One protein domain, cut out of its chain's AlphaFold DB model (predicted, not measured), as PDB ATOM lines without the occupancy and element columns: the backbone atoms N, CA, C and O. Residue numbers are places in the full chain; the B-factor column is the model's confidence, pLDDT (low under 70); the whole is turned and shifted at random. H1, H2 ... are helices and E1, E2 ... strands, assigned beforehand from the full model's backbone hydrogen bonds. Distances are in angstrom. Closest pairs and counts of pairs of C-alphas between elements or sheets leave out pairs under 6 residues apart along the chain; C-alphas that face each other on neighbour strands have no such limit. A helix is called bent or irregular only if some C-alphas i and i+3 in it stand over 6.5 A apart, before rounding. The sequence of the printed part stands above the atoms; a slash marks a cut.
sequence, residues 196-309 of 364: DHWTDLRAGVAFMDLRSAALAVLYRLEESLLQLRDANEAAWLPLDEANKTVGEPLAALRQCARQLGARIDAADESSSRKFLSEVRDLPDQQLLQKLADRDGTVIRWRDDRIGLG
ATOM      1  N   ASP A 196      22.785 -57.609  11.536       95.12
ATOM      2  CA  ASP A 196      21.879 -56.482  11.800       95.12
ATOM      3  C   ASP A 196      22.156 -55.283  10.887       95.12
ATOM      4  O   ASP A 196      21.236 -54.642  10.388       95.12
ATOM      5  N   HIS A 197      23.434 -54.968  10.653       95.12
ATOM      6  CA  HIS A 197      23.802 -53.884   9.748       95.12
ATOM      7  C   HIS A 197      23.461 -54.233   8.298       95.12
ATOM      8  O   HIS A 197      23.016 -53.371   7.548       95.12
ATOM      9  N   TRP A 198      23.632 -55.492   7.904       96.12
ATOM     10  CA  TRP A 198      23.276 -55.952   6.570       96.12
ATOM     11  C   TRP A 198      21.768 -55.894   6.318       96.12
ATOM     12  O   TRP A 198      21.341 -55.371   5.290       96.12
ATOM     13  N   THR A 199      20.956 -56.343   7.277       96.31
ATOM     14  CA  THR A 199      19.493 -56.207   7.237       96.31
ATOM     15  C   THR A 199      19.076 -54.746   7.075       96.31
ATOM     16  O   THR A 199      18.253 -54.444   6.213       96.31
ATOM     17  N   ASP A 200      19.689 -53.834   7.832       95.25
ATOM     18  CA  ASP A 200      19.439 -52.390   7.749       95.25
ATOM     19  C   ASP A 200      19.788 -51.813   6.362       95.25
ATOM     20  O   ASP A 200      18.986 -51.104   5.755       95.25
ATOM     21  N   LEU A 201      20.939 -52.185   5.787       94.81
ATOM     22  CA  LEU A 201      21.333 -51.767   4.434       94.81
ATOM     23  C   LEU A 201      20.333 -52.236   3.367       94.81
ATOM     24  O   LEU A 201      19.929 -51.452   2.504       94.81
ATOM     25  N   ARG A 202      19.903 -53.501   3.441       95.81
ATOM     26  CA  ARG A 202      18.929 -54.087   2.508       95.81
ATOM     27  C   ARG A 202      17.551 -53.450   2.641       95.81
ATOM     28  O   ARG A 202      16.899 -53.190   1.629       95.81
ATOM     29  N   ALA A 203      17.114 -53.178   3.867       95.88
ATOM     30  CA  ALA A 203      15.869 -52.471   4.135       95.88
ATOM     31  C   ALA A 203      15.914 -51.029   3.622       95.88
ATOM     32  O   ALA A 203      14.953 -50.571   3.008       95.88
ATOM     33  N   GLY A 204      17.040 -50.335   3.810       94.31
ATOM     34  CA  GLY A 204      17.256 -48.983   3.303       94.31
ATOM     35  C   GLY A 204      17.133 -48.900   1.781       94.31
ATOM     36  O   GLY A 204      16.440 -48.019   1.276       94.31
ATOM     37  N   VAL A 205      17.734 -49.843   1.050       93.88
ATOM     38  CA  VAL A 205      17.613 -49.941  -0.421       93.88
ATOM     39  C   VAL A 205      16.165 -50.180  -0.830       93.88
ATOM     40  O   VAL A 205      15.606 -49.399  -1.597       93.88
ATOM     41  N   ALA A 206      15.529 -51.194  -0.239       95.62
ATOM     42  CA  ALA A 206      14.134 -51.527  -0.500       95.62
ATOM     43  C   ALA A 206      13.184 -50.346  -0.238       95.62
ATOM     44  O   ALA A 206      12.238 -50.111  -0.991       95.62
ATOM     45  N   PHE A 207      13.440 -49.578   0.822       96.38
ATOM     46  CA  PHE A 207      12.660 -48.393   1.147       96.38
ATOM     47  C   PHE A 207      12.898 -47.245   0.161       96.38
ATOM     48  O   PHE A 207      11.950 -46.535  -0.177       96.38
ATOM     49  N   MET A 208      14.128 -47.056  -0.329       94.62
ATOM     50  CA  MET A 208      14.398 -46.066  -1.373       94.62
ATOM     51  C   MET A 208      13.666 -46.405  -2.673       94.62
ATOM     52  O   MET A 208      13.079 -45.504  -3.267       94.62
ATOM     53  N   ASP A 209      13.612 -47.677  -3.068       94.56
ATOM     54  CA  ASP A 209      12.850 -48.110  -4.247       94.56
ATOM     55  C   ASP A 209      11.341 -47.886  -4.059       94.56
ATOM     56  O   ASP A 209      10.660 -47.370  -4.950       94.56
ATOM     57  N   LEU A 210      10.816 -48.187  -2.865       97.44
ATOM     58  CA  LEU A 210       9.425 -47.899  -2.504       97.44
ATOM     59  C   LEU A 210       9.125 -46.392  -2.567       97.44
ATOM     60  O   LEU A 210       8.092 -45.979  -3.096       97.44
ATOM     61  N   ARG A 211      10.037 -45.560  -2.051       96.00
ATOM     62  CA  ARG A 211       9.935 -44.099  -2.102       96.00
ATOM     63  C   ARG A 211       9.962 -43.589  -3.542       96.00
ATOM     64  O   ARG A 211       9.146 -42.737  -3.876       96.00
ATOM     65  N   SER A 212      10.864 -44.088  -4.382       95.31
ATOM     66  CA  SER A 212      10.950 -43.704  -5.797       95.31
ATOM     67  C   SER A 212       9.668 -44.058  -6.552       95.31
ATOM     68  O   SER A 212       9.140 -43.221  -7.282       95.31
ATOM     69  N   ALA A 213       9.096 -45.242  -6.305       97.25
ATOM     70  CA  ALA A 213       7.805 -45.623  -6.873       97.25
ATOM     71  C   ALA A 213       6.660 -44.703  -6.401       97.25
ATOM     72  O   ALA A 213       5.786 -44.345  -7.186       97.25
ATOM     73  N   ALA A 214       6.676 -44.264  -5.139       97.62
ATOM     74  CA  ALA A 214       5.687 -43.316  -4.624       97.62
ATOM     75  C   ALA A 214       5.848 -41.908  -5.221       97.62
ATOM     76  O   ALA A 214       4.855 -41.242  -5.505       97.62
ATOM     77  N   LEU A 215       7.085 -41.463  -5.453       95.75
ATOM     78  CA  LEU A 215       7.351 -40.209  -6.157       95.75
ATOM     79  C   LEU A 215       6.876 -40.267  -7.611       95.75
ATOM     80  O   LEU A 215       6.315 -39.288  -8.084       95.75
ATOM     81  N   ALA A 216       7.001 -41.409  -8.294       96.31
ATOM     82  CA  ALA A 216       6.482 -41.573  -9.654       96.31
ATOM     83  C   ALA A 216       4.957 -41.350  -9.744       96.31
ATOM     84  O   ALA A 216       4.478 -40.774 -10.719       96.31
ATOM     85  N   VAL A 217       4.198 -41.733  -8.708       97.38
ATOM     86  CA  VAL A 217       2.762 -41.409  -8.595       97.38
ATOM     87  C   VAL A 217       2.548 -39.892  -8.554       97.38
ATOM     88  O   VAL A 217       1.705 -39.368  -9.281       97.38
ATOM     89  N   LEU A 218       3.324 -39.179  -7.733       96.25
ATOM     90  CA  LEU A 218       3.231 -37.722  -7.599       96.25
ATOM     91  C   LEU A 218       3.680 -36.989  -8.869       96.25
ATOM     92  O   LEU A 218       2.999 -36.059  -9.290       96.25
ATOM     93  N   TYR A 219       4.758 -37.434  -9.519       95.31
ATOM     94  CA  TYR A 219       5.227 -36.863 -10.783       95.31
ATOM     95  C   TYR A 219       4.195 -37.015 -11.893       95.31
ATOM     96  O   TYR A 219       3.978 -36.080 -12.659       95.31
ATOM     97  N   ARG A 220       3.495 -38.154 -11.950       96.06
ATOM     98  CA  ARG A 220       2.423 -38.349 -12.927       96.06
ATOM     99  C   ARG A 220       1.238 -37.406 -12.688       96.06
ATOM    100  O   ARG A 220       0.654 -36.908 -13.650       96.06
ATOM    101  N   LEU A 221       0.890 -37.141 -11.427       95.25
ATOM    102  CA  LEU A 221      -0.120 -36.128 -11.090       95.25
ATOM    103  C   LEU A 221       0.349 -34.730 -11.477       95.25
ATOM    104  O   LEU A 221      -0.424 -33.984 -12.072       95.25
ATOM    105  N   GLU A 222       1.594 -34.384 -11.154       95.50
ATOM    106  CA  GLU A 222       2.164 -33.078 -11.478       95.50
ATOM    107  C   GLU A 222       2.130 -32.842 -12.985       95.50
ATOM    108  O   GLU A 222       1.581 -31.839 -13.424       95.50
ATOM    109  N   GLU A 223       2.624 -33.796 -13.777       94.88
ATOM    110  CA  GLU A 223       2.617 -33.733 -15.239       94.88
ATOM    111  C   GLU A 223       1.206 -33.474 -15.786       94.88
ATOM    112  O   GLU A 223       1.002 -32.554 -16.578       94.88
ATOM    113  N   SER A 224       0.210 -34.235 -15.322       94.94
ATOM    114  CA  SER A 224      -1.180 -34.076 -15.761       94.94
ATOM    115  C   SER A 224      -1.764 -32.714 -15.374       94.94
ATOM    116  O   SER A 224      -2.460 -32.087 -16.171       94.94
ATOM    117  N   LEU A 225      -1.477 -32.226 -14.168       95.06
ATOM    118  CA  LEU A 225      -1.963 -30.934 -13.691       95.06
ATOM    119  C   LEU A 225      -1.257 -29.752 -14.378       95.06
ATOM    120  O   LEU A 225      -1.882 -28.716 -14.610       95.06
ATOM    121  N   LEU A 226       0.025 -29.899 -14.725       94.50
ATOM    122  CA  LEU A 226       0.765 -28.932 -15.534       94.50
ATOM    123  C   LEU A 226       0.183 -28.855 -16.949       94.50
ATOM    124  O   LEU A 226      -0.025 -27.752 -17.440       94.50
ATOM    125  N   GLN A 227      -0.176 -29.989 -17.562       94.69
ATOM    126  CA  GLN A 227      -0.853 -30.010 -18.865       94.69
ATOM    127  C   GLN A 227      -2.195 -29.262 -18.832       94.69
ATOM    128  O   GLN A 227      -2.457 -28.459 -19.725       94.69
ATOM    129  N   LEU A 228      -3.012 -29.461 -17.788       93.75
ATOM    130  CA  LEU A 228      -4.261 -28.707 -17.604       93.75
ATOM    131  C   LEU A 228      -3.997 -27.204 -17.484       93.75
ATOM    132  O   LEU A 228      -4.623 -26.401 -18.172       93.75
ATOM    133  N   ARG A 229      -3.029 -26.812 -16.648       93.25
ATOM    134  CA  ARG A 229      -2.644 -25.406 -16.483       93.25
ATOM    135  C   ARG A 229      -2.197 -24.786 -17.808       93.25
ATOM    136  O   ARG A 229      -2.618 -23.679 -18.133       93.25
ATOM    137  N   ASP A 230      -1.351 -25.485 -18.557       93.19
ATOM    138  CA  ASP A 230      -0.782 -25.000 -19.815       93.19
ATOM    139  C   ASP A 230      -1.848 -24.934 -20.932       93.19
ATOM    140  O   ASP A 230      -1.750 -24.102 -21.836       93.19
ATOM    141  N   ALA A 231      -2.921 -25.725 -20.820       94.06
ATOM    142  CA  ALA A 231      -4.133 -25.624 -21.636       94.06
ATOM    143  C   ALA A 231      -5.107 -24.509 -21.187       94.06
ATOM    144  O   ALA A 231      -6.172 -24.351 -21.783       94.06
ATOM    145  N   ASN A 232      -4.754 -23.704 -20.174       91.88
ATOM    146  CA  ASN A 232      -5.630 -22.731 -19.500       91.88
ATOM    147  C   ASN A 232      -6.885 -23.350 -18.857       91.88
ATOM    148  O   ASN A 232      -7.902 -22.675 -18.676       91.88
ATOM    149  N   GLU A 233      -6.811 -24.622 -18.483       92.00
ATOM    150  CA  GLU A 233      -7.842 -25.301 -17.715       92.00
ATOM    151  C   GLU A 233      -7.571 -25.206 -16.210       92.00
ATOM    152  O   GLU A 233      -6.511 -24.790 -15.727       92.00
ATOM    153  N   ALA A 234      -8.577 -25.592 -15.437       88.56
ATOM    154  CA  ALA A 234      -8.458 -25.706 -14.002       88.56
ATOM    155  C   ALA A 234      -7.447 -26.799 -13.614       88.56
ATOM    156  O   ALA A 234      -7.706 -27.983 -13.805       88.56
ATOM    157  N   ALA A 235      -6.323 -26.413 -13.006       92.12
ATOM    158  CA  ALA A 235      -5.276 -27.332 -12.551       92.12
ATOM    159  C   ALA A 235      -5.646 -28.052 -11.237       92.12
ATOM    160  O   ALA A 235      -4.926 -27.977 -10.233       92.12
ATOM    161  N   TRP A 236      -6.797 -28.727 -11.236       92.62
ATOM    162  CA  TRP A 236      -7.221 -29.653 -10.195       92.62
ATOM    163  C   TRP A 236      -7.923 -30.868 -10.797       92.62
ATOM    164  O   TRP A 236      -8.670 -30.753 -11.762       92.62
ATOM    165  N   LEU A 237      -7.732 -32.023 -10.167       92.81
ATOM    166  CA  LEU A 237      -8.378 -33.279 -10.517       92.81
ATOM    167  C   LEU A 237      -9.287 -33.732  -9.367       92.81
ATOM    168  O   LEU A 237      -8.830 -33.792  -8.216       92.81
ATOM    169  N   PRO A 238     -10.555 -34.078  -9.647       92.44
ATOM    170  CA  PRO A 238     -11.354 -34.911  -8.760       92.44
ATOM    171  C   PRO A 238     -10.634 -36.227  -8.445       92.44
ATOM    172  O   PRO A 238      -9.834 -36.732  -9.235       92.44
ATOM    173  N   LEU A 239     -10.926 -36.810  -7.284       87.25
ATOM    174  CA  LEU A 239     -10.218 -37.996  -6.810       87.25
ATOM    175  C   LEU A 239     -10.359 -39.219  -7.736       87.25
ATOM    176  O   LEU A 239      -9.424 -40.010  -7.853       87.25
ATOM    177  N   ASP A 240     -11.501 -39.410  -8.394       90.00
ATOM    178  CA  ASP A 240     -11.694 -40.525  -9.325       90.00
ATOM    179  C   ASP A 240     -10.870 -40.349 -10.609       90.00
ATOM    180  O   ASP A 240     -10.281 -41.314 -11.096       90.00
ATOM    181  N   GLU A 241     -10.771 -39.122 -11.124       92.62
ATOM    182  CA  GLU A 241      -9.910 -38.775 -12.256       92.62
ATOM    183  C   GLU A 241      -8.436 -38.921 -11.891       92.62
ATOM    184  O   GLU A 241      -7.689 -39.569 -12.620       92.62
ATOM    185  N   ALA A 242      -8.029 -38.439 -10.715       93.06
ATOM    186  CA  ALA A 242      -6.669 -38.615 -10.222       93.06
ATOM    187  C   ALA A 242      -6.277 -40.100 -10.113       93.06
ATOM    188  O   ALA A 242      -5.184 -40.474 -10.536       93.06
ATOM    189  N   ASN A 243      -7.175 -40.962  -9.612       92.62
ATOM    190  CA  ASN A 243      -6.944 -42.411  -9.564       92.62
ATOM    191  C   ASN A 243      -6.771 -43.025 -10.955       92.62
ATOM    192  O   ASN A 243      -5.909 -43.881 -11.137       92.62
ATOM    193  N   LYS A 244      -7.565 -42.593 -11.942       93.94
ATOM    194  CA  LYS A 244      -7.414 -43.053 -13.332       93.94
ATOM    195  C   LYS A 244      -6.059 -42.622 -13.898       93.94
ATOM    196  O   LYS A 244      -5.357 -43.448 -14.476       93.94
ATOM    197  N   THR A 245      -5.661 -41.368 -13.676       95.19
ATOM    198  CA  THR A 245      -4.394 -40.792 -14.159       95.19
ATOM    199  C   THR A 245      -3.162 -41.529 -13.635       95.19
ATOM    200  O   THR A 245      -2.183 -41.694 -14.366       95.19
ATOM    201  N   VAL A 246      -3.203 -41.990 -12.383       96.31
ATOM    202  CA  VAL A 246      -2.075 -42.660 -11.713       96.31
ATOM    203  C   VAL A 246      -2.210 -44.174 -11.605       96.31
ATOM    204  O   VAL A 246      -1.392 -44.790 -10.927       96.31
ATOM    205  N   GLY A 247      -3.205 -44.793 -12.246       96.25
ATOM    206  CA  GLY A 247      -3.498 -46.218 -12.060       96.25
ATOM    207  C   GLY A 247      -2.284 -47.130 -12.276       96.25
ATOM    208  O   GLY A 247      -2.020 -48.016 -11.463       96.25
ATOM    209  N   GLU A 248      -1.493 -46.872 -13.321       96.75
ATOM    210  CA  GLU A 248      -0.256 -47.614 -13.598       96.75
ATOM    211  C   GLU A 248       0.852 -47.346 -12.551       96.75
ATOM    212  O   GLU A 248       1.295 -48.312 -11.921       96.75
ATOM    213  N   PRO A 249       1.274 -46.091 -12.275       97.75
ATOM    214  CA  PRO A 249       2.223 -45.799 -11.195       97.75
ATOM    215  C   PRO A 249       1.813 -46.364  -9.829       97.75
ATOM    216  O   PRO A 249       2.651 -46.855  -9.072       97.75
ATOM    217  N   LEU A 250       0.519 -46.332  -9.512       97.62
ATOM    218  CA  LEU A 250      -0.007 -46.852  -8.258       97.62
ATOM    219  C   LEU A 250       0.107 -48.381  -8.200       97.62
ATOM    220  O   LEU A 250       0.549 -48.930  -7.189       97.62
ATOM    221  N   ALA A 251      -0.217 -49.078  -9.291       97.31
ATOM    222  CA  ALA A 251      -0.022 -50.522  -9.394       97.31
ATOM    223  C   ALA A 251       1.463 -50.908  -9.258       97.31
ATOM    224  O   ALA A 251       1.784 -51.873  -8.556       97.31
ATOM    225  N   ALA A 252       2.370 -50.130  -9.859       97.81
ATOM    226  CA  ALA A 252       3.814 -50.309  -9.717       97.81
ATOM    227  C   ALA A 252       4.280 -50.108  -8.262       97.81
ATOM    228  O   ALA A 252       5.024 -50.935  -7.733       97.81
ATOM    229  N   LEU A 253       3.773 -49.082  -7.571       98.44
ATOM    230  CA  LEU A 253       4.027 -48.855  -6.145       98.44
ATOM    231  C   LEU A 253       3.564 -50.046  -5.282       98.44
ATOM    232  O   LEU A 253       4.324 -50.538  -4.443       98.44
ATOM    233  N   ARG A 254       2.354 -50.573  -5.519       98.00
ATOM    234  CA  ARG A 254       1.849 -51.773  -4.820       98.00
ATOM    235  C   ARG A 254       2.693 -53.009  -5.118       98.00
ATOM    236  O   ARG A 254       2.902 -53.848  -4.241       98.00
ATOM    237  N   GLN A 255       3.151 -53.169  -6.356       97.88
ATOM    238  CA  GLN A 255       4.024 -54.275  -6.742       97.88
ATOM    239  C   GLN A 255       5.378 -54.194  -6.025       97.88
ATOM    240  O   GLN A 255       5.817 -55.193  -5.455       97.88
ATOM    241  N   CYS A 256       5.979 -53.004  -5.963       97.56
ATOM    242  CA  CYS A 256       7.215 -52.745  -5.225       97.56
ATOM    243  C   CYS A 256       7.064 -53.102  -3.733       97.56
ATOM    244  O   CYS A 256       7.855 -53.876  -3.188       97.56
ATOM    245  N   ALA A 257       5.979 -52.657  -3.087       98.00
ATOM    246  CA  ALA A 257       5.679 -52.988  -1.690       98.00
ATOM    247  C   ALA A 257       5.518 -54.498  -1.427       98.00
ATOM    248  O   ALA A 257       5.888 -54.992  -0.354       98.00
ATOM    249  N   ARG A 258       4.969 -55.246  -2.394       97.62
ATOM    250  CA  ARG A 258       4.846 -56.711  -2.321       97.62
ATOM    251  C   ARG A 258       6.197 -57.407  -2.453       97.62
ATOM    252  O   ARG A 258       6.483 -58.307  -1.671       97.62
ATOM    253  N   GLN A 259       7.022 -56.985  -3.407       96.25
ATOM    254  CA  GLN A 259       8.318 -57.611  -3.687       96.25
ATOM    255  C   GLN A 259       9.359 -57.320  -2.604       96.25
ATOM    256  O   GLN A 259      10.087 -58.218  -2.182       96.25
ATOM    257  N   LEU A 260       9.433 -56.071  -2.146       95.75
ATOM    258  CA  LEU A 260      10.533 -55.595  -1.306       95.75
ATOM    259  C   LEU A 260      10.151 -55.434   0.162       95.75
ATOM    260  O   LEU A 260      11.027 -55.343   1.022       95.75
ATOM    261  N   GLY A 261       8.859 -55.422   0.487       96.62
ATOM    262  CA  GLY A 261       8.436 -55.031   1.824       96.62
ATOM    263  C   GLY A 261       8.856 -56.000   2.936       96.62
ATOM    264  O   GLY A 261       9.050 -55.551   4.056       96.62
ATOM    265  N   ALA A 262       9.111 -57.282   2.645       96.62
ATOM    266  CA  ALA A 262       9.704 -58.195   3.632       96.62
ATOM    267  C   ALA A 262      11.103 -57.735   4.093       96.62
ATOM    268  O   ALA A 262      11.454 -57.907   5.257       96.62
ATOM    269  N   ARG A 263      11.889 -57.107   3.201       96.25
ATOM    270  CA  ARG A 263      13.197 -56.525   3.549       96.25
ATOM    271  C   ARG A 263      13.026 -55.320   4.474       96.25
ATOM    272  O   ARG A 263      13.769 -55.191   5.434       96.25
ATOM    273  N   ILE A 264      12.033 -54.473   4.201       97.06
ATOM    274  CA  ILE A 264      11.715 -53.291   5.017       97.06
ATOM    275  C   ILE A 264      11.225 -53.705   6.411       97.06
ATOM    276  O   ILE A 264      11.685 -53.157   7.409       97.06
ATOM    277  N   ASP A 265      10.328 -54.694   6.492       97.06
ATOM    278  CA  ASP A 265       9.813 -55.212   7.764       97.06
ATOM    279  C   ASP A 265      10.929 -55.799   8.643       97.06
ATOM    280  O   ASP A 265      10.908 -55.618   9.859       97.06
ATOM    281  N   ALA A 266      11.929 -56.450   8.038       95.38
ATOM    282  CA  ALA A 266      13.023 -57.103   8.756       95.38
ATOM    283  C   ALA A 266      13.937 -56.144   9.541       95.38
ATOM    284  O   ALA A 266      14.550 -56.572  10.516       95.38
ATOM    285  N   ALA A 267      14.047 -54.872   9.140       93.94
ATOM    286  CA  ALA A 267      14.863 -53.882   9.856       93.94
ATOM    287  C   ALA A 267      14.142 -53.214  11.037       93.94
ATOM    288  O   ALA A 267      14.772 -52.473  11.786       93.94
ATOM    289  N   ASP A 268      12.839 -53.456  11.191       93.75
ATOM    290  CA  ASP A 268      12.007 -52.932  12.280       93.75
ATOM    291  C   ASP A 268      12.045 -51.396  12.466       93.75
ATOM    292  O   ASP A 268      11.798 -50.868  13.550       93.75
ATOM    293  N   GLU A 269      12.325 -50.634  11.399       95.50
ATOM    294  CA  GLU A 269      12.277 -49.169  11.454       95.50
ATOM    295  C   GLU A 269      10.826 -48.677  11.344       95.50
ATOM    296  O   GLU A 269      10.136 -48.867  10.338       95.50
ATOM    297  N   SER A 270      10.359 -48.033  12.413       95.94
ATOM    298  CA  SER A 270       8.962 -47.636  12.606       95.94
ATOM    299  C   SER A 270       8.350 -46.815  11.461       95.94
ATOM    300  O   SER A 270       7.196 -47.041  11.086       95.94
ATOM    301  N   SER A 271       9.096 -45.869  10.891       95.44
ATOM    302  CA  SER A 271       8.590 -44.916   9.900       95.44
ATOM    303  C   SER A 271       8.436 -45.583   8.536       95.44
ATOM    304  O   SER A 271       7.402 -45.431   7.880       95.44
ATOM    305  N   SER A 272       9.432 -46.371   8.139       96.44
ATOM    306  CA  SER A 272       9.448 -47.179   6.932       96.44
ATOM    307  C   SER A 272       8.361 -48.245   6.969       96.44
ATOM    308  O   SER A 272       7.630 -48.381   5.989       96.44
ATOM    309  N   ARG A 273       8.174 -48.935   8.103       97.38
ATOM    310  CA  ARG A 273       7.088 -49.917   8.269       97.38
ATOM    311  C   ARG A 273       5.711 -49.274   8.214       97.38
ATOM    312  O   ARG A 273       4.820 -49.797   7.550       97.38
ATOM    313  N   LYS A 274       5.538 -48.107   8.839       97.25
ATOM    314  CA  LYS A 274       4.283 -47.353   8.752       97.25
ATOM    315  C   LYS A 274       3.971 -46.962   7.309       97.25
ATOM    316  O   LYS A 274       2.867 -47.222   6.837       97.25
ATOM    317  N   PHE A 275       4.932 -46.386   6.586       97.81
ATOM    318  CA  PHE A 275       4.723 -46.029   5.183       97.81
ATOM    319  C   PHE A 275       4.417 -47.261   4.323       97.81
ATOM    320  O   PHE A 275       3.477 -47.238   3.534       97.81
ATOM    321  N   LEU A 276       5.140 -48.361   4.532       98.38
ATOM    322  CA  LEU A 276       4.873 -49.630   3.863       98.38
ATOM    323  C   LEU A 276       3.460 -50.158   4.146       98.38
ATOM    324  O   LEU A 276       2.790 -50.577   3.207       98.38
ATOM    325  N   SER A 277       2.990 -50.121   5.399       97.62
ATOM    326  CA  SER A 277       1.619 -50.534   5.740       97.62
ATOM    327  C   SER A 277       0.579 -49.653   5.058       97.62
ATOM    328  O   SER A 277      -0.382 -50.157   4.495       97.62
ATOM    329  N   GLU A 278       0.809 -48.341   4.983       98.00
ATOM    330  CA  GLU A 278      -0.103 -47.449   4.270       98.00
ATOM    331  C   GLU A 278      -0.166 -47.794   2.777       98.00
ATOM    332  O   GLU A 278      -1.250 -47.870   2.203       98.00
ATOM    333  N   VAL A 279       0.986 -48.088   2.163       98.19
ATOM    334  CA  VAL A 279       1.071 -48.537   0.767       98.19
ATOM    335  C   VAL A 279       0.493 -49.940   0.561       98.19
ATOM    336  O   VAL A 279       0.124 -50.278  -0.556       98.19
ATOM    337  N   ARG A 280       0.386 -50.795   1.576       96.75
ATOM    338  CA  ARG A 280      -0.205 -52.138   1.433       96.75
ATOM    339  C   ARG A 280      -1.706 -52.143   1.678       96.75
ATOM    340  O   ARG A 280      -2.435 -52.756   0.906       96.75
ATOM    341  N   ASP A 281      -2.145 -51.410   2.692       96.38
ATOM    342  CA  ASP A 281      -3.423 -51.673   3.349       96.38
ATOM    343  C   ASP A 281      -4.468 -50.588   3.075       96.38
ATOM    344  O   ASP A 281      -5.667 -50.861   3.128       96.38
ATOM    345  N   LEU A 282      -4.051 -49.354   2.758       97.50
ATOM    346  CA  LEU A 282      -5.015 -48.295   2.452       97.50
ATOM    347  C   LEU A 282      -5.669 -48.526   1.086       97.50
ATOM    348  O   LEU A 282      -4.984 -48.964   0.161       97.50
ATOM    349  N   PRO A 283      -6.947 -48.160   0.904       95.81
ATOM    350  CA  PRO A 283      -7.546 -48.014  -0.420       95.81
ATOM    351  C   PRO A 283      -6.814 -46.955  -1.251       95.81
ATOM    352  O   PRO A 283      -6.316 -45.975  -0.700       95.81
ATOM    353  N   ASP A 284      -6.804 -47.108  -2.574       94.75
ATOM    354  CA  ASP A 284      -6.069 -46.232  -3.505       94.75
ATOM    355  C   ASP A 284      -6.373 -44.741  -3.309       94.75
ATOM    356  O   ASP A 284      -5.468 -43.918  -3.206       94.75
ATOM    357  N   GLN A 285      -7.648 -44.413  -3.116       91.94
ATOM    358  CA  GLN A 285      -8.118 -43.068  -2.786       91.94
ATOM    359  C   GLN A 285      -7.463 -42.482  -1.529       91.94
ATOM    360  O   GLN A 285      -6.973 -41.353  -1.543       91.94
ATOM    361  N   GLN A 286      -7.420 -43.263  -0.449       94.56
ATOM    362  CA  GLN A 286      -6.824 -42.833   0.815       94.56
ATOM    363  C   GLN A 286      -5.298 -42.777   0.714       94.56
ATOM    364  O   GLN A 286      -4.675 -41.889   1.291       94.56
ATOM    365  N   LEU A 287      -4.689 -43.696  -0.038       96.50
ATOM    366  CA  LEU A 287      -3.254 -43.684  -0.292       96.50
ATOM    367  C   LEU A 287      -2.843 -42.427  -1.071       96.50
ATOM    368  O   LEU A 287      -1.886 -41.765  -0.680       96.50
ATOM    369  N   LEU A 288      -3.586 -42.048  -2.114       95.06
ATOM    370  CA  LEU A 288      -3.325 -40.824  -2.876       95.06
ATOM    371  C   LEU A 288      -3.437 -39.569  -2.019       95.06
ATOM    372  O   LEU A 288      -2.542 -38.724  -2.067       95.06
ATOM    373  N   GLN A 289      -4.475 -39.474  -1.187       94.06
ATOM    374  CA  GLN A 289      -4.591 -38.393  -0.211       94.06
ATOM    375  C   GLN A 289      -3.353 -38.342   0.694       94.06
ATOM    376  O   GLN A 289      -2.730 -37.294   0.843       94.06
ATOM    377  N   LYS A 290      -2.932 -39.487   1.246       95.31
ATOM    378  CA  LYS A 290      -1.751 -39.583   2.114       95.31
ATOM    379  C   LYS A 290      -0.438 -39.235   1.413       95.31
ATOM    380  O   LYS A 290       0.485 -38.771   2.081       95.31
ATOM    381  N   LEU A 291      -0.312 -39.491   0.113       95.88
ATOM    382  CA  LEU A 291       0.854 -39.091  -0.675       95.88
ATOM    383  C   LEU A 291       0.848 -37.577  -0.930       95.88
ATOM    384  O   LEU A 291       1.867 -36.927  -0.706       95.88
ATOM    385  N   ALA A 292      -0.298 -37.008  -1.308       93.50
ATOM    386  CA  ALA A 292      -0.455 -35.569  -1.517       93.50
ATOM    387  C   ALA A 292      -0.250 -34.758  -0.222       93.50
ATOM    388  O   ALA A 292       0.433 -33.737  -0.239       93.50
ATOM    389  N   ASP A 293      -0.777 -35.236   0.912       93.12
ATOM    390  CA  ASP A 293      -0.590 -34.616   2.232       93.12
ATOM    391  C   ASP A 293       0.885 -34.598   2.663       93.12
ATOM    392  O   ASP A 293       1.333 -33.661   3.325       93.12
ATOM    393  N   ARG A 294       1.645 -35.643   2.307       93.00
ATOM    394  CA  ARG A 294       3.082 -35.734   2.608       93.00
ATOM    395  C   ARG A 294       3.921 -34.778   1.778       93.00
ATOM    396  O   ARG A 294       4.925 -34.285   2.285       93.00
ATOM    397  N   ASP A 295       3.546 -34.569   0.523       92.06
ATOM    398  CA  ASP A 295       4.251 -33.647  -0.358       92.06
ATOM    399  C   ASP A 295       3.932 -32.186  -0.003       92.06
ATOM    400  O   ASP A 295       4.822 -31.408   0.357       92.06
ATOM    401  N   GLY A 296       2.648 -31.810  -0.072       87.81
ATOM    402  CA  GLY A 296       2.109 -30.508   0.335       87.81
ATOM    403  C   GLY A 296       2.677 -29.280  -0.395       87.81
ATOM    404  O   GLY A 296       2.258 -28.144  -0.113       87.81
ATOM    405  N   THR A 297       3.615 -29.464  -1.324       88.88
ATOM    406  CA  THR A 297       4.485 -28.400  -1.846       88.88
ATOM    407  C   THR A 297       4.411 -28.312  -3.363       88.88
ATOM    408  O   THR A 297       4.239 -27.212  -3.891       88.88
ATOM    409  N   VAL A 298       4.455 -29.455  -4.040       91.50
ATOM    410  CA  VAL A 298       4.264 -29.627  -5.484       91.50
ATOM    411  C   VAL A 298       2.843 -30.106  -5.774       91.50
ATOM    412  O   VAL A 298       2.158 -29.536  -6.617       91.50
ATOM    413  N   ILE A 299       2.362 -31.091  -5.018       93.81
ATOM    414  CA  ILE A 299       1.003 -31.629  -5.078       93.81
ATOM    415  C   ILE A 299       0.290 -31.335  -3.765       93.81
ATOM    416  O   ILE A 299       0.860 -31.446  -2.678       93.81
ATOM    417  N   ARG A 300      -0.979 -30.938  -3.849       93.31
ATOM    418  CA  ARG A 300      -1.805 -30.632  -2.681       93.31
ATOM    419  C   ARG A 300      -3.153 -31.311  -2.741       93.31
ATOM    420  O   ARG A 300      -3.801 -31.333  -3.781       93.31
ATOM    421  N   TRP A 301      -3.588 -31.760  -1.573       90.62
ATOM    422  CA  TRP A 301      -4.952 -32.187  -1.312       90.62
ATOM    423  C   TRP A 301      -5.792 -31.018  -0.781       90.62
ATOM    424  O   TRP A 301      -5.372 -30.340   0.161       90.62
ATOM    425  N   ARG A 302      -6.973 -30.771  -1.366       87.19
ATOM    426  CA  ARG A 302      -7.983 -29.815  -0.871       87.19
ATOM    427  C   ARG A 302      -9.384 -30.256  -1.279       87.19
ATOM    428  O   ARG A 302      -9.614 -30.461  -2.463       87.19
ATOM    429  N   ASP A 303     -10.308 -30.334  -0.323       84.62
ATOM    430  CA  ASP A 303     -11.747 -30.541  -0.566       84.62
ATOM    431  C   ASP A 303     -12.058 -31.681  -1.563       84.62
ATOM    432  O   ASP A 303     -12.763 -31.485  -2.551       84.62
ATOM    433  N   ASP A 304     -11.477 -32.864  -1.327       85.19
ATOM    434  CA  ASP A 304     -11.583 -34.061  -2.184       85.19
ATOM    435  C   ASP A 304     -11.028 -33.909  -3.610       85.19
ATOM    436  O   ASP A 304     -11.402 -34.631  -4.541       85.19
ATOM    437  N   ARG A 305     -10.096 -32.970  -3.788       91.06
ATOM    438  CA  ARG A 305      -9.406 -32.706  -5.051       91.06
ATOM    439  C   ARG A 305      -7.900 -32.649  -4.861       91.06
ATOM    440  O   ARG A 305      -7.389 -32.240  -3.815       91.06
ATOM    441  N   ILE A 306      -7.195 -33.014  -5.923       94.00
ATOM    442  CA  ILE A 306      -5.743 -32.895  -6.034       94.00
ATOM    443  C   ILE A 306      -5.425 -31.714  -6.945       94.00
ATOM    444  O   ILE A 306      -6.018 -31.596  -8.010       94.00
ATOM    445  N   GLY A 307      -4.494 -30.846  -6.560       94.06
ATOM    446  CA  GLY A 307      -4.070 -29.710  -7.382       94.06
ATOM    447  C   GLY A 307      -2.605 -29.333  -7.189       94.06
ATOM    448  O   GLY A 307      -1.911 -29.897  -6.340       94.06
ATOM    449  N   LEU A 308      -2.145 -28.360  -7.979       93.62
ATOM    450  CA  LEU A 308      -0.771 -27.857  -7.916       93.62
ATOM    451  C   LEU A 308      -0.509 -27.063  -6.626       93.62
ATOM    452  O   LEU A 308      -1.313 -26.239  -6.177       93.62
ATOM    453  N   GLY A 309       0.654 -27.301  -6.036       91.44
ATOM    454  CA  GLY A 309       1.240 -26.502  -4.973       91.44
ATOM    455  C   GLY A 309       2.118 -25.359  -5.505       91.44
ATOM    456  O   GLY A 309       2.308 -25.212  -6.710       91.44
TER     457      GLY A 309
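What this domain is: This is residues 196 to 309 of the 364 residues of an uncharacterized protein of Sulfitobacter sp. (strain NAS-14.1) (UniProt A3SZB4). One long helix, H1, runs nearly the full length of a rod, with H3 folding back beside its first part and H4 turning back again along H3. Towards the other end, a small antiparallel sheet, in the order E1, E3, E2, packs on the later part of H1, with H5 over the same face and H2 on that face too, but beside the strands. The printed part has 114 residues with five named helices and three named strands, in the order H1, E1, H2, H3, H4, H5, E2, E3, and is mostly helix. It is compact, with a radius of gyration of the C-alphas of 15.1 A and spans of 53 by 22 by 22 A.

Where its parts are: H1, residues 196 to 230, begins at C-alpha 196 (21.879, -56.482, 11.800) and is 50.0 A long. E1 is residues 236 to 238 and H2 239 to 245. H3, residues 247 to 266, is 28.7 A long and irregular, with a kink of 52 degrees near residue 260; C-alphas 259 and 262 are 7.5 A apart. H4 is residues 270 to 281, H5 284 to 295, E2 299 to 302 and E3 305 to 308, ending at C-alpha 308 (-0.771, -27.857, -7.916).

How they stand to each other: H1 touches H3 at a shallow tilt of 16 degrees, opposite ways, closest at C-alphas 203 and 264, 4.3 A. H3 and H4 form a helical hairpin, closest at C-alphas 265 and 273, 6.0 A. H1, H2 and H5 are on the same face of the sheet, an arrangement of two layers, helices on one face of a sheet; H1 and H5 lie over E3 and E2, H5 over E3 only just, with 3 of its C-alphas, while H2 lies over none of the strands, but only just, with 2 of its C-alphas on E1. N 237 and O 306 are 2.8 A apart between E1 and E3; N 300 and O 307 are 2.9 A apart in the hairpin E2 and E3. Every O i to N i+4 pair is within hydrogen-bond range in H1, H2, H4 and H5, and 14 of 16 in H3.

The domain as a whole: The C-alphas farthest apart, of Asp 196 and Asn 232, are 53.6 A apart. The printed part has no cut, its links are tight, and no printed residue is under 70.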